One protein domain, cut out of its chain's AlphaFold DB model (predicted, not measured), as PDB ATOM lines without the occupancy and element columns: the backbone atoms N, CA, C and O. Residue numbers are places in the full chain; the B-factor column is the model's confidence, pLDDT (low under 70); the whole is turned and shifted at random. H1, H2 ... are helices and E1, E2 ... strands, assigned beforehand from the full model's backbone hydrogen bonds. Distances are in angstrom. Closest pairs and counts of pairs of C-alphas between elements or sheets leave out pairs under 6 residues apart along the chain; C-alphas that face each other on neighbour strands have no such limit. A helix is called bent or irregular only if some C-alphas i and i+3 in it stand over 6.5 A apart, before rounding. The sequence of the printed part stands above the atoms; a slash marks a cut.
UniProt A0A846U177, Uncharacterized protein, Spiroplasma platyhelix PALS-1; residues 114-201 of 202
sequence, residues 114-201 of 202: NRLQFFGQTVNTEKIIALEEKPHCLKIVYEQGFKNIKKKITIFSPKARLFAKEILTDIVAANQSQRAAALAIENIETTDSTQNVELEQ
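What this domain is: This is residues 114 to 201 of the 202 residues of an uncharacterized protein of Spiroplasma platyhelix PALS-1 (UniProt A0A846U177). A small compact body is built on a three-stranded antiparallel sheet, E3, E4 and E5, with the first arm of a bent helix, H1a, over one face. After the bend the second arm, H1b, runs past edge strand E3 and on out of the body, where residues 180 to 201 stick out as a long arm, the whole spanning 62 A along its longest axis and the body without them 32 A; a small hairpin, E1 and E2, precedes the sheet. The printed part has 88 residues, with five named strands and then one named helix, in the order E1 E2 E3 E4 E5 H1, and its class is mixed, helices and strands. It is only just loose, close to extended, with a radius of gyration of the C-alphas of 17.9 A, and it spans 62 by 24 by 23 A.

How they stand to each other: The sheet runs E3, residues 128 to 134, E4, residues 137 to 144, and E5, residues 149 to 155, a meander, each strand the antiparallel neighbour of the one before. It is only just strongly twisted, its C-alphas lying up to 4.1 A off the best plane. In the hairpin E3 and E4, N 132 and O 139 are within hydrogen-bond range at 2.8 A; in the hairpin E4 and E5, N 140 and O 153 are, at 2.8 A. H1, residues 158 to 199, was assigned as one helix by its hydrogen bonds but is bent, with C-alphas 167 and 170 6.8 A apart; its arms, H1a, residues 158 to 167, and H1b, residues 170 to 199, stand at a steep tilt of 51 degrees. H1a is on one face of the sheet, making two layers, helix on sheet, at a height over the sheet of 9.3 A. It lies over E4 and, only just, over E3 with 3 C-alphas, slantwise to the strands at 40 degrees to E4 on the local plane. Its closest C-alphas to E4 are those of Arg 161 and Leu 138, 5.8 A apart. H1b only grazes the sheet with residues 171 to 179; the closest C-alphas of H1b and E3 are those of Val 172 and Ile 128, 6.3 A apart. Every O i to N i+4 pair is within hydrogen-bond range in H1a, and 25 of 26 are in H1b. E1, residues 115 to 118, and E2, residues 121 to 124, form an antiparallel hairpin, with N 116 and O 123 2.8 A apart. The closest C-alphas of E2 and E4 are those of Val 123 and Tyr 142, 7.6 A apart, while E1 and E2 are apart from both arms of H1.

Where its parts are: E3 begins at C-alpha 128, (-11.450, -50.172, 6.009), and is 17.2 A long; E4 is 21.3 A and E5 19.8 A. H1a is 14.6 A long, and H1b, 44.2 A, ends at C-alpha 199, (-15.904, -20.804, 34.475). E1 begins at C-alpha 115, (-10.874, -48.536, -4.143).

The domain as a whole: The C-alphas farthest apart, of Lys 159 and Gln 201, are 62.9 A apart. Without residues 180 to 201, which stand free, the body spans 32 by 25 by 20 A. The printed part has no cut, and its five links are tight. The mean pLDDT of the printed part is 75.4; residues 119 to 120, 146 and 185 to 201 are under 70.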
ATOM      1  N   ASN A 114      -8.366 -45.122  -4.564       74.56
ATOM      2  CA  ASN A 114      -8.301 -45.810  -3.272       74.56
ATOM      3  C   ASN A 114      -9.468 -46.798  -3.100       74.56
ATOM      4  O   ASN A 114     -10.145 -46.856  -2.072       74.56
ATOM      5  N   ARG A 115      -9.771 -47.567  -4.154       78.38
ATOM      6  CA  ARG A 115     -10.874 -48.536  -4.143       78.38
ATOM      7  C   ARG A 115     -10.353 -49.953  -4.257       78.38
ATOM      8  O   ARG A 115      -9.669 -50.311  -5.210       78.38
ATOM      9  N   LEU A 116     -10.755 -50.782  -3.307       77.25
ATOM     10  CA  LEU A 116     -10.620 -52.223  -3.379       77.25
ATOM     11  C   LEU A 116     -11.848 -52.799  -4.084       77.25
ATOM     12  O   LEU A 116     -12.966 -52.696  -3.581       77.25
ATOM     13  N   GLN A 117     -11.647 -53.424  -5.236       76.31
ATOM     14  CA  GLN A 117     -12.669 -54.203  -5.927       76.31
ATOM     15  C   GLN A 117     -12.463 -55.693  -5.646       76.31
ATOM     16  O   GLN A 117     -11.356 -56.216  -5.796       76.31
ATOM     17  N   PHE A 118     -13.526 -56.378  -5.230       72.00
ATOM     18  CA  PHE A 118     -13.523 -57.807  -4.932       72.00
ATOM     19  C   PHE A 118     -14.884 -58.423  -5.273       72.00
ATOM     20  O   PHE A 118     -15.886 -58.039  -4.672       72.00
ATOM     21  N   PHE A 119     -14.931 -59.383  -6.207       67.25
ATOM     22  CA  PHE A 119     -16.162 -60.107  -6.582       67.25
ATOM     23  C   PHE A 119     -17.374 -59.193  -6.849       67.25
ATOM     24  O   PHE A 119     -18.436 -59.352  -6.247       67.25
ATOM     25  N   GLY A 120     -17.203 -58.181  -7.705       63.28
ATOM     26  CA  GLY A 120     -18.259 -57.216  -8.039       63.28
ATOM     27  C   GLY A 120     -18.617 -56.227  -6.918       63.28
ATOM     28  O   GLY A 120     -19.465 -55.358  -7.108       63.28
ATOM     29  N   GLN A 121     -17.976 -56.313  -5.748       70.44
ATOM     30  CA  GLN A 121     -18.105 -55.325  -4.676       70.44
ATOM     31  C   GLN A 121     -16.952 -54.329  -4.734       70.44
ATOM     32  O   GLN A 121     -15.797 -54.709  -4.907       70.44
ATOM     33  N   THR A 122     -17.264 -53.047  -4.553       76.88
ATOM     34  CA  THR A 122     -16.266 -51.975  -4.448       76.88
ATOM     35  C   THR A 122     -16.274 -51.412  -3.035       76.88
ATOM     36  O   THR A 122     -17.326 -51.033  -2.519       76.88
ATOM     37  N   VAL A 123     -15.100 -51.331  -2.419       80.31
ATOM     38  CA  VAL A 123     -14.886 -50.813  -1.068       80.31
ATOM     39  C   VAL A 123     -13.892 -49.665  -1.137       80.31
ATOM     40  O   VAL A 123     -12.825 -49.821  -1.719       80.31
ATOM     41  N   ASN A 124     -14.220 -48.516  -0.542       83.62
ATOM     42  CA  ASN A 124     -13.226 -47.458  -0.345       83.62
ATOM     43  C   ASN A 124     -12.242 -47.920   0.743       83.62
ATOM     44  O   ASN A 124     -12.671 -48.267   1.848       83.62
ATOM     45  N   THR A 125     -10.948 -47.933   0.430       82.56
ATOM     46  CA  THR A 125      -9.907 -48.400   1.341       82.56
ATOM     47  C   THR A 125      -9.769 -47.532   2.584       82.56
ATOM     48  O   THR A 125      -9.455 -48.072   3.636       82.56
ATOM     49  N   GLU A 126     -10.099 -46.242   2.522       83.56
ATOM     50  CA  GLU A 126     -10.124 -45.323   3.680       83.56
ATOM     51  C   GLU A 126     -11.179 -45.721   4.722       83.56
ATOM     52  O   GLU A 126     -11.078 -45.414   5.909       83.56
ATOM     53  N   LYS A 127     -12.225 -46.432   4.282       84.12
ATOM     54  CA  LYS A 127     -13.296 -46.916   5.159       84.12
ATOM     55  C   LYS A 127     -13.006 -48.290   5.749       84.12
ATOM     56  O   LYS A 127     -13.839 -48.806   6.495       84.12
ATOM     57  N   ILE A 128     -11.870 -48.903   5.415       85.12
ATOM     58  CA  ILE A 128     -11.450 -50.172   6.009       85.12
ATOM     59  C   ILE A 128     -10.928 -49.893   7.419       85.12
ATOM     60  O   ILE A 128     -10.008 -49.101   7.610       85.12
ATOM     61  N   ILE A 129     -11.533 -50.563   8.397       84.88
ATOM     62  CA  ILE A 129     -11.269 -50.375   9.828       84.88
ATOM     63  C   ILE A 129     -10.270 -51.416  10.336       84.88
ATOM     64  O   ILE A 129      -9.414 -51.113  11.167       84.88
ATOM     65  N   ALA A 130     -10.429 -52.667   9.896       86.25
ATOM     66  CA  ALA A 130      -9.681 -53.792  10.436       86.25
ATOM     67  C   ALA A 130      -9.587 -54.961   9.452       86.25
ATOM     68  O   ALA A 130     -10.488 -55.205   8.642       86.25
ATOM     69  N   LEU A 131      -8.509 -55.727   9.608       87.19
ATOM     70  CA  LEU A 131      -8.294 -57.026   8.983       87.19
ATOM     71  C   LEU A 131      -8.355 -58.093  10.089       87.19
ATOM     72  O   LEU A 131      -7.446 -58.187  10.907       87.19
ATOM     73  N   GLU A 132      -9.435 -58.876  10.154       87.56
ATOM     74  CA  GLU A 132      -9.566 -59.977  11.123       87.56
ATOM     75  C   GLU A 132      -9.065 -61.283  10.480       87.56
ATOM     76  O   GLU A 132      -9.710 -61.834   9.578       87.56
ATOM     77  N   GLU A 133      -7.929 -61.804  10.942       85.25
ATOM     78  CA  GLU A 133      -7.395 -63.091  10.487       85.25
ATOM     79  C   GLU A 133      -8.032 -64.255  11.264       85.25
ATOM     80  O   GLU A 133      -8.031 -64.291  12.493       85.25
ATOM     81  N   LYS A 134      -8.613 -65.216  10.538       85.56
ATOM     82  CA  LYS A 134      -9.161 -66.472  11.070       85.56
ATOM     83  C   LYS A 134      -8.438 -67.667  10.430       85.56
ATOM     84  O   LYS A 134      -7.920 -67.528   9.322       85.56
ATOM     85  N   PRO A 135      -8.476 -68.871  11.039       79.00
ATOM     86  CA  PRO A 135      -7.693 -70.028  10.579       79.00
ATOM     87  C   PRO A 135      -7.825 -70.334   9.074       79.00
ATOM     88  O   PRO A 135      -6.847 -70.642   8.391       79.00
ATOM     89  N   HIS A 136      -9.026 -70.162   8.512       81.50
ATOM     90  CA  HIS A 136      -9.319 -70.470   7.106       81.50
ATOM     91  C   HIS A 136      -9.811 -69.275   6.283       81.50
ATOM     92  O   HIS A 136     -10.147 -69.436   5.113       81.50
ATOM     93  N   CYS A 137      -9.850 -68.065   6.846       84.69
ATOM     94  CA  CYS A 137     -10.321 -66.895   6.111       84.69
ATOM     95  C   CYS A 137      -9.749 -65.581   6.645       84.69
ATOM     96  O   CYS A 137      -9.410 -65.468   7.816       84.69
ATOM     97  N   LEU A 138      -9.665 -64.582   5.772       84.31
ATOM     98  CA  LEU A 138      -9.391 -63.198   6.146       84.31
ATOM     99  C   LEU A 138     -10.698 -62.414   6.036       84.31
ATOM    100  O   LEU A 138     -11.366 -62.494   5.002       84.31
ATOM    101  N   LYS A 139     -11.080 -61.672   7.077       87.56
ATOM    102  CA  LYS A 139     -12.234 -60.768   7.017       87.56
ATOM    103  C   LYS A 139     -11.766 -59.322   6.941       87.56
ATOM    104  O   LYS A 139     -11.083 -58.846   7.839       87.56
ATOM    105  N   ILE A 140     -12.188 -58.624   5.895       86.69
ATOM    106  CA  ILE A 140     -11.997 -57.181   5.742       86.69
ATOM    107  C   ILE A 140     -13.234 -56.498   6.321       86.69
ATOM    108  O   ILE A 140     -14.338 -56.681   5.802       86.69
ATOM    109  N   VAL A 141     -13.058 -55.737   7.400       87.06
ATOM    110  CA  VAL A 141     -14.128 -54.973   8.052       87.06
ATOM    111  C   VAL A 141     -14.061 -53.529   7.578       87.06
ATOM    112  O   VAL A 141     -13.025 -52.884   7.719       87.06
ATOM    113  N   TYR A 142     -15.162 -53.015   7.037       87.00
ATOM    114  CA  TYR A 142     -15.242 -51.652   6.510       87.00
ATOM    115  C   TYR A 142     -16.564 -50.978   6.872       87.00
ATOM    116  O   TYR A 142     -17.561 -51.648   7.134       87.00
ATOM    117  N   GLU A 143     -16.588 -49.650   6.875       86.25
ATOM    118  CA  GLU A 143     -17.806 -48.867   7.098       86.25
ATOM    119  C   GLU A 143     -18.475 -48.514   5.770       86.25
ATOM    120  O   GLU A 143     -17.822 -48.105   4.807       86.25
ATOM    121  N   GLN A 144     -19.800 -48.652   5.703       80.56
ATOM    122  CA  GLN A 144     -20.580 -48.295   4.521       80.56
ATOM    123  C   GLN A 144     -21.762 -47.382   4.870       80.56
ATOM    124  O   GLN A 144     -22.475 -47.594   5.851       80.56
ATOM    125  N   GLY A 145     -22.003 -46.395   3.998       72.81
ATOM    126  CA  GLY A 145     -23.114 -45.442   4.099       72.81
ATOM    127  C   GLY A 145     -22.843 -44.256   5.030       72.81
ATOM    128  O   GLY A 145     -21.759 -44.138   5.589       72.81
ATOM    129  N   PHE A 146     -23.843 -43.380   5.177       67.75
ATOM    130  CA  PHE A 146     -23.800 -42.199   6.057       67.75
ATOM    131  C   PHE A 146     -23.832 -42.550   7.551       67.75
ATOM    132  O   PHE A 146     -23.312 -41.808   8.369       67.75
ATOM    133  N   LYS A 147     -24.423 -43.697   7.914       71.94
ATOM    134  CA  LYS A 147     -24.510 -44.178   9.305       71.94
ATOM    135  C   LYS A 147     -23.306 -45.030   9.742       71.94
ATOM    136  O   LYS A 147     -23.413 -45.732  10.739       71.94
ATOM    137  N   ASN A 148     -22.208 -45.036   8.975       74.31
ATOM    138  CA  ASN A 148     -20.988 -45.814   9.253       74.31
ATOM    139  C   ASN A 148     -21.260 -47.274   9.665       74.31
ATOM    140  O   ASN A 148     -20.679 -47.810  10.609       74.31
ATOM    141  N   ILE A 149     -22.171 -47.946   8.951       81.19
ATOM    142  CA  ILE A 149     -22.553 -49.322   9.276       81.19
ATOM    143  C   ILE A 149     -21.377 -50.242   8.950       81.19
ATOM    144  O   ILE A 149     -20.899 -50.265   7.814       81.19
ATOM    145  N   LYS A 150     -20.937 -51.033   9.932       84.12
ATOM    146  CA  LYS A 150     -19.846 -51.999   9.759       84.12
ATOM    147  C   LYS A 150     -20.306 -53.171   8.894       84.12
ATOM    148  O   LYS A 150     -21.204 -53.922   9.272       84.12
ATOM    149  N   LYS A 151     -19.654 -53.361   7.752       85.75
ATOM    150  CA  LYS A 151     -19.801 -54.520   6.869       85.75
ATOM    151  C   LYS A 151     -18.517 -55.335   6.822       85.75
ATOM    152  O   LYS A 151     -17.449 -54.874   7.223       85.75
ATOM    153  N   LYS A 152     -18.641 -56.583   6.369       85.19
ATOM    154  CA  LYS A 152     -17.532 -57.539   6.315       85.19
ATOM    155  C   LYS A 152     -17.486 -58.230   4.958       85.19
ATOM    156  O   LYS A 152     -18.497 -58.773   4.518       85.19
ATOM    157  N   ILE A 153     -16.310 -58.264   4.339       83.56
ATOM    158  CA  ILE A 153     -15.995 -59.138   3.200       83.56
ATOM    159  C   ILE A 153     -15.124 -60.276   3.709       83.56
ATOM    160  O   ILE A 153     -14.163 -60.042   4.436       83.56
ATOM    161  N   THR A 154     -15.467 -61.513   3.350       83.38
ATOM    162  CA  THR A 154     -14.722 -62.706   3.775       83.38
ATOM    163  C   THR A 154     -13.983 -63.311   2.588       83.38
ATOM    164  O   THR A 154     -14.592 -63.619   1.566       83.38
ATOM    165  N   ILE A 155     -12.676 -63.510   2.740       80.06
ATOM    166  CA  ILE A 155     -11.786 -64.081   1.731       80.06
ATOM    167  C   ILE A 155     -11.328 -65.455   2.208       80.06
ATOM    168  O   ILE A 155     -10.647 -65.571   3.227       80.06
ATOM    169  N   PHE A 156     -11.669 -66.495   1.452       78.06
ATOM    170  CA  PHE A 156     -11.299 -67.880   1.767       78.06
ATOM    171  C   PHE A 156     -10.037 -68.352   1.033       78.06
ATOM    172  O   PHE A 156      -9.296 -69.183   1.549       78.06
ATOM    173  N   SER A 157      -9.760 -67.818  -0.161       77.69
ATOM    174  CA  SER A 157      -8.635 -68.274  -0.989       77.69
ATOM    175  C   SER A 157      -7.282 -67.929  -0.345       77.69
ATOM    176  O   SER A 157      -7.008 -66.742  -0.161       77.69
ATOM    177  N   PRO A 158      -6.394 -68.907  -0.057       78.38
ATOM    178  CA  PRO A 158      -5.120 -68.660   0.619       78.38
ATOM    179  C   PRO A 158      -4.247 -67.603  -0.059       78.38
ATOM    180  O   PRO A 158      -3.711 -66.731   0.618       78.38
ATOM    181  N   LYS A 159      -4.166 -67.638  -1.395       75.38
ATOM    182  CA  LYS A 159      -3.389 -66.666  -2.177       75.38
ATOM    183  C   LYS A 159      -4.002 -65.264  -2.126       75.38
ATOM    184  O   LYS A 159      -3.273 -64.292  -1.992       75.38
ATOM    185  N   ALA A 160      -5.333 -65.168  -2.167       73.00
ATOM    186  CA  ALA A 160      -6.026 -63.888  -2.036       73.00
ATOM    187  C   ALA A 160      -5.895 -63.304  -0.621       73.00
ATOM    188  O   ALA A 160      -5.819 -62.091  -0.477       73.00
ATOM    189  N   ARG A 161      -5.838 -64.152   0.421       80.75
ATOM    190  CA  ARG A 161      -5.582 -63.708   1.803       80.75
ATOM    191  C   ARG A 161      -4.195 -63.084   1.937       80.75
ATOM    192  O   ARG A 161      -4.095 -62.008   2.509       80.75
ATOM    193  N   LEU A 162      -3.158 -63.745   1.410       81.75
ATOM    194  CA  LEU A 162      -1.783 -63.232   1.449       81.75
ATOM    195  C   LEU A 162      -1.676 -61.896   0.714       81.75
ATOM    196  O   LEU A 162      -1.243 -60.916   1.303       81.75
ATOM    197  N   PHE A 163      -2.196 -61.832  -0.512       80.00
ATOM    198  CA  PHE A 163      -2.222 -60.609  -1.312       80.00
ATOM    199  C   PHE A 163      -2.949 -59.452  -0.606       80.00
ATOM    200  O   PHE A 163      -2.433 -58.342  -0.515       80.00
ATOM    201  N   ALA A 164      -4.141 -59.713  -0.060       80.69
ATOM    202  CA  ALA A 164      -4.898 -58.711   0.685       80.69
ATOM    203  C   ALA A 164      -4.144 -58.235   1.929       80.69
ATOM    204  O   ALA A 164      -4.171 -57.051   2.239       80.69
ATOM    205  N   LYS A 165      -3.471 -59.145   2.638       82.62
ATOM    206  CA  LYS A 165      -2.689 -58.818   3.830       82.62
ATOM    207  C   LYS A 165      -1.478 -57.958   3.475       82.62
ATOM    208  O   LYS A 165      -1.280 -56.936   4.116       82.62
ATOM    209  N   GLU A 166      -0.725 -58.317   2.442       83.06
ATOM    210  CA  GLU A 166       0.443 -57.546   1.992       83.06
ATOM    211  C   GLU A 166       0.079 -56.108   1.613       83.06
ATOM    212  O   GLU A 166       0.798 -55.183   1.961       83.06
ATOM    213  N   ILE A 167      -1.058 -55.906   0.947       80.50
ATOM    214  CA  ILE A 167      -1.424 -54.587   0.415       80.50
ATOM    215  C   ILE A 167      -2.218 -53.746   1.416       80.50
ATOM    216  O   ILE A 167      -2.052 -52.532   1.482       80.50
ATOM    217  N   LEU A 168      -3.129 -54.362   2.172       82.88
ATOM    218  CA  LEU A 168      -4.067 -53.612   3.007       82.88
ATOM    219  C   LEU A 168      -3.524 -53.319   4.405       82.88
ATOM    220  O   LEU A 168      -4.076 -52.440   5.058       82.88
ATOM    221  N   THR A 169      -2.489 -54.018   4.882       84.31
ATOM    222  CA  THR A 169      -1.982 -53.830   6.256       84.31
ATOM    223  C   THR A 169      -1.507 -52.397   6.490       84.31
ATOM    224  O   THR A 169      -1.951 -51.766   7.449       84.31
ATOM    225  N   ASP A 170      -0.702 -51.850   5.578       82.81
ATOM    226  CA  ASP A 170      -0.174 -50.485   5.702       82.81
ATOM    227  C   ASP A 170      -1.286 -49.436   5.599       82.81
ATOM    228  O   ASP A 170      -1.328 -48.469   6.360       82.81
ATOM    229  N   ILE A 171      -2.249 -49.668   4.701       82.88
ATOM    230  CA  ILE A 171      -3.403 -48.784   4.514       82.88
ATOM    231  C   ILE A 171      -4.287 -48.775   5.769       82.88
ATOM    232  O   ILE A 171      -4.709 -47.716   6.229       82.88
ATOM    233  N   VAL A 172      -4.549 -49.943   6.362       84.94
ATOM    234  CA  VAL A 172      -5.344 -50.051   7.593       84.94
ATOM    235  C   VAL A 172      -4.626 -49.374   8.761       84.94
ATOM    236  O   VAL A 172      -5.275 -48.659   9.523       84.94
ATOM    237  N   ALA A 173      -3.308 -49.547   8.887       82.44
ATOM    238  CA  ALA A 173      -2.520 -48.884   9.924       82.44
ATOM    239  C   ALA A 173      -2.583 -47.351   9.797       82.44
ATOM    240  O   ALA A 173      -2.822 -46.656  10.789       82.44
ATOM    241  N   ALA A 174      -2.464 -46.823   8.574       83.00
ATOM    242  CA  ALA A 174      -2.605 -45.394   8.305       83.00
ATOM    243  C   ALA A 174      -4.008 -44.873   8.668       83.00
ATOM    244  O   ALA A 174      -4.129 -43.871   9.376       83.00
ATOM    245  N   ASN A 175      -5.070 -45.582   8.274       84.31
ATOM    246  CA  ASN A 175      -6.449 -45.202   8.604       84.31
ATOM    247  C   ASN A 175      -6.710 -45.204  10.117       84.31
ATOM    248  O   ASN A 175      -7.408 -44.333  10.636       84.31
ATOM    249  N   GLN A 176      -6.172 -46.193  10.838       82.12
ATOM    250  CA  GLN A 176      -6.309 -46.277  12.293       82.12
ATOM    251  C   GLN A 176      -5.599 -45.115  12.989       82.12
ATOM    252  O   GLN A 176      -6.170 -44.522  13.903       82.12
ATOM    253  N   SER A 177      -4.405 -44.742  12.521       78.50
ATOM    254  CA  SER A 177      -3.675 -43.574  13.025       78.50
ATOM    255  C   SER A 177      -4.442 -42.270  12.781       78.50
ATOM    256  O   SER A 177      -4.624 -41.485  13.710       78.50
ATOM    257  N   GLN A 178      -4.984 -42.074  11.575       80.12
ATOM    258  CA  GLN A 178      -5.797 -40.896  11.247       80.12
ATOM    259  C   GLN A 178      -7.062 -40.802  12.106       80.12
ATOM    260  O   GLN A 178      -7.408 -39.726  12.587       80.12
ATOM    261  N   ARG A 179      -7.739 -41.930  12.351       75.06
ATOM    262  CA  ARG A 179      -8.910 -41.972  13.237       75.06
ATOM    263  C   ARG A 179      -8.550 -41.675  14.688       75.06
ATOM    264  O   ARG A 179      -9.282 -40.943  15.340       75.06
ATOM    265  N   ALA A 180      -7.442 -42.218  15.186       74.19
ATOM    266  CA  ALA A 180      -6.973 -41.927  16.537       74.19
ATOM    267  C   ALA A 180      -6.649 -40.433  16.710       74.19
ATOM    268  O   ALA A 180      -7.018 -39.849  17.723       74.19
ATOM    269  N   ALA A 181      -6.040 -39.802  15.699       73.50
ATOM    270  CA  ALA A 181      -5.787 -38.362  15.694       73.50
ATOM    271  C   ALA A 181      -7.086 -37.537  15.661       73.50
ATOM    272  O   ALA A 181      -7.228 -36.597  16.437       73.50
ATOM    273  N   ALA A 182      -8.059 -37.911  14.824       75.38
ATOM    274  CA  ALA A 182      -9.349 -37.223  14.752       75.38
ATOM    275  C   ALA A 182     -10.137 -37.316  16.072       75.38
ATOM    276  O   ALA A 182     -10.651 -36.309  16.550       75.38
ATOM    277  N   LEU A 183     -10.163 -38.496  16.703       73.94
ATOM    278  CA  LEU A 183     -10.794 -38.695  18.014       73.94
ATOM    279  C   LEU A 183     -10.072 -37.929  19.130       73.94
ATOM    280  O   LEU A 183     -10.709 -37.462  20.071       73.94
ATOM    281  N   ALA A 184      -8.745 -37.797  19.051       70.81
ATOM    282  CA  ALA A 184      -7.988 -36.996  20.008       70.81
ATOM    283  C   ALA A 184      -8.340 -35.503  19.902       70.81
ATOM    284  O   ALA A 184      -8.486 -34.852  20.929       70.81
ATOM    285  N   ILE A 185      -8.533 -34.979  18.686       69.88
ATOM    286  CA  ILE A 185      -8.937 -33.583  18.451       69.88
ATOM    287  C   ILE A 185     -10.373 -33.334  18.938       69.88
ATOM    288  O   ILE A 185     -10.607 -32.364  19.651       69.88
ATOM    289  N   GLU A 186     -11.308 -34.241  18.643       69.12
ATOM    290  CA  GLU A 186     -12.703 -34.141  19.102       69.12
ATOM    291  C   GLU A 186     -12.803 -34.130  20.640       69.12
ATOM    292  O   GLU A 186     -13.570 -33.356  21.217       69.12
ATOM    293  N   ASN A 187     -11.973 -34.930  21.320       60.88
ATOM    294  CA  ASN A 187     -11.892 -34.940  22.783       60.88
ATOM    295  C   ASN A 187     -11.292 -33.645  23.363       60.88
ATOM    296  O   ASN A 187     -11.652 -33.247  24.469       60.88
ATOM    297  N   ILE A 188     -10.390 -32.972  22.642       60.00
ATOM    298  CA  ILE A 188      -9.808 -31.692  23.078       60.00
ATOM    299  C   ILE A 188     -10.846 -30.567  22.948       60.00
ATOM    300  O   ILE A 188     -11.053 -29.830  23.907       60.00
ATOM    301  N   GLU A 189     -11.569 -30.491  21.826       54.97
ATOM    302  CA  GLU A 189     -12.636 -29.494  21.632       54.97
ATOM    303  C   GLU A 189     -13.795 -29.669  22.629       54.97
ATOM    304  O   GLU A 189     -14.330 -28.690  23.155       54.97
ATOM    305  N   THR A 190     -14.159 -30.914  22.961       56.62
ATOM    306  CA  THR A 190     -15.168 -31.172  24.003       56.62
ATOM    307  C   THR A 190     -14.666 -30.809  25.401       56.62
ATOM    308  O   THR A 190     -15.437 -30.253  26.187       56.62
ATOM    309  N   THR A 191     -13.384 -31.016  25.714       55.53
ATOM    310  CA  THR A 191     -12.816 -30.629  27.020       55.53
ATOM    311  C   THR A 191     -12.762 -29.102  27.192       55.53
ATOM    312  O   THR A 191     -13.177 -28.607  28.240       55.53
ATOM    313  N   ASP A 192     -12.379 -28.345  26.157       52.09
ATOM    314  CA  ASP A 192     -12.377 -26.867  26.179       52.09
ATOM    315  C   ASP A 192     -13.794 -26.280  26.307       52.09
ATOM    316  O   ASP A 192     -14.021 -25.305  27.028       52.09
ATOM    317  N   SER A 193     -14.788 -26.892  25.655       55.00
ATOM    318  CA  SER A 193     -16.188 -26.468  25.800       55.00
ATOM    319  C   SER A 193     -16.761 -26.751  27.195       55.00
ATOM    320  O   SER A 193     -17.624 -26.012  27.658       55.00
ATOM    321  N   THR A 194     -16.255 -27.772  27.896       53.31
ATOM    322  CA  THR A 194     -16.723 -28.126  29.245       53.31
ATOM    323  C   THR A 194     -16.068 -27.242  30.314       53.31
ATOM    324  O   THR A 194     -16.750 -26.799  31.235       53.31
ATOM    325  N   GLN A 195     -14.783 -26.894  30.163       51.44
ATOM    326  CA  GLN A 195     -14.097 -25.973  31.084       51.44
ATOM    327  C   GLN A 195     -14.622 -24.533  31.000       51.44
ATOM    328  O   GLN A 195     -14.725 -23.860  32.024       51.44
ATOM    329  N   ASN A 196     -15.017 -24.065  29.812       49.59
ATOM    330  CA  ASN A 196     -15.603 -22.729  29.664       49.59
ATOM    331  C   ASN A 196     -17.007 -22.611  30.287       49.59
ATOM    332  O   ASN A 196     -17.375 -21.533  30.742       49.59
ATOM    333  N   VAL A 197     -17.770 -23.708  30.383       54.56
ATOM    334  CA  VAL A 197     -19.085 -23.714  31.055       54.56
ATOM    335  C   VAL A 197     -18.950 -23.699  32.585       54.56
ATOM    336  O   VAL A 197     -19.768 -23.081  33.260       54.56
ATOM    337  N   GLU A 198     -17.908 -24.317  33.153       49.28
ATOM    338  CA  GLU A 198     -17.644 -24.260  34.604       49.28
ATOM    339  C   GLU A 198     -17.083 -22.901  35.068       49.28
ATOM    340  O   GLU A 198     -17.280 -22.517  36.221       49.28
ATOM    341  N   LEU A 199     -16.423 -22.148  34.183       52.06
ATOM    342  CA  LEU A 199     -15.904 -20.804  34.475       52.06
ATOM    343  C   LEU A 199     -16.970 -19.698  34.410       52.06
ATOM    344  O   LEU A 199     -16.791 -18.675  35.058       52.06
ATOM    345  N   GLU A 200     -18.078 -19.887  33.685       49.75
ATOM    346  CA  GLU A 200     -19.205 -18.932  33.669       49.75
ATOM    347  C   GLU A 200     -20.195 -19.124  34.837       49.75
ATOM    348  O   GLU A 200     -21.080 -18.290  35.036       49.75
ATOM    349  N   GLN A 201     -20.075 -20.209  35.614       48.09
ATOM    350  CA  GLN A 201     -20.947 -20.499  36.767       48.09
ATOM    351  C   GLN A 201     -20.335 -20.156  38.141       48.09
ATOM    352  O   GLN A 201     -21.017 -20.337  39.151       48.09
TER     353      GLN A 201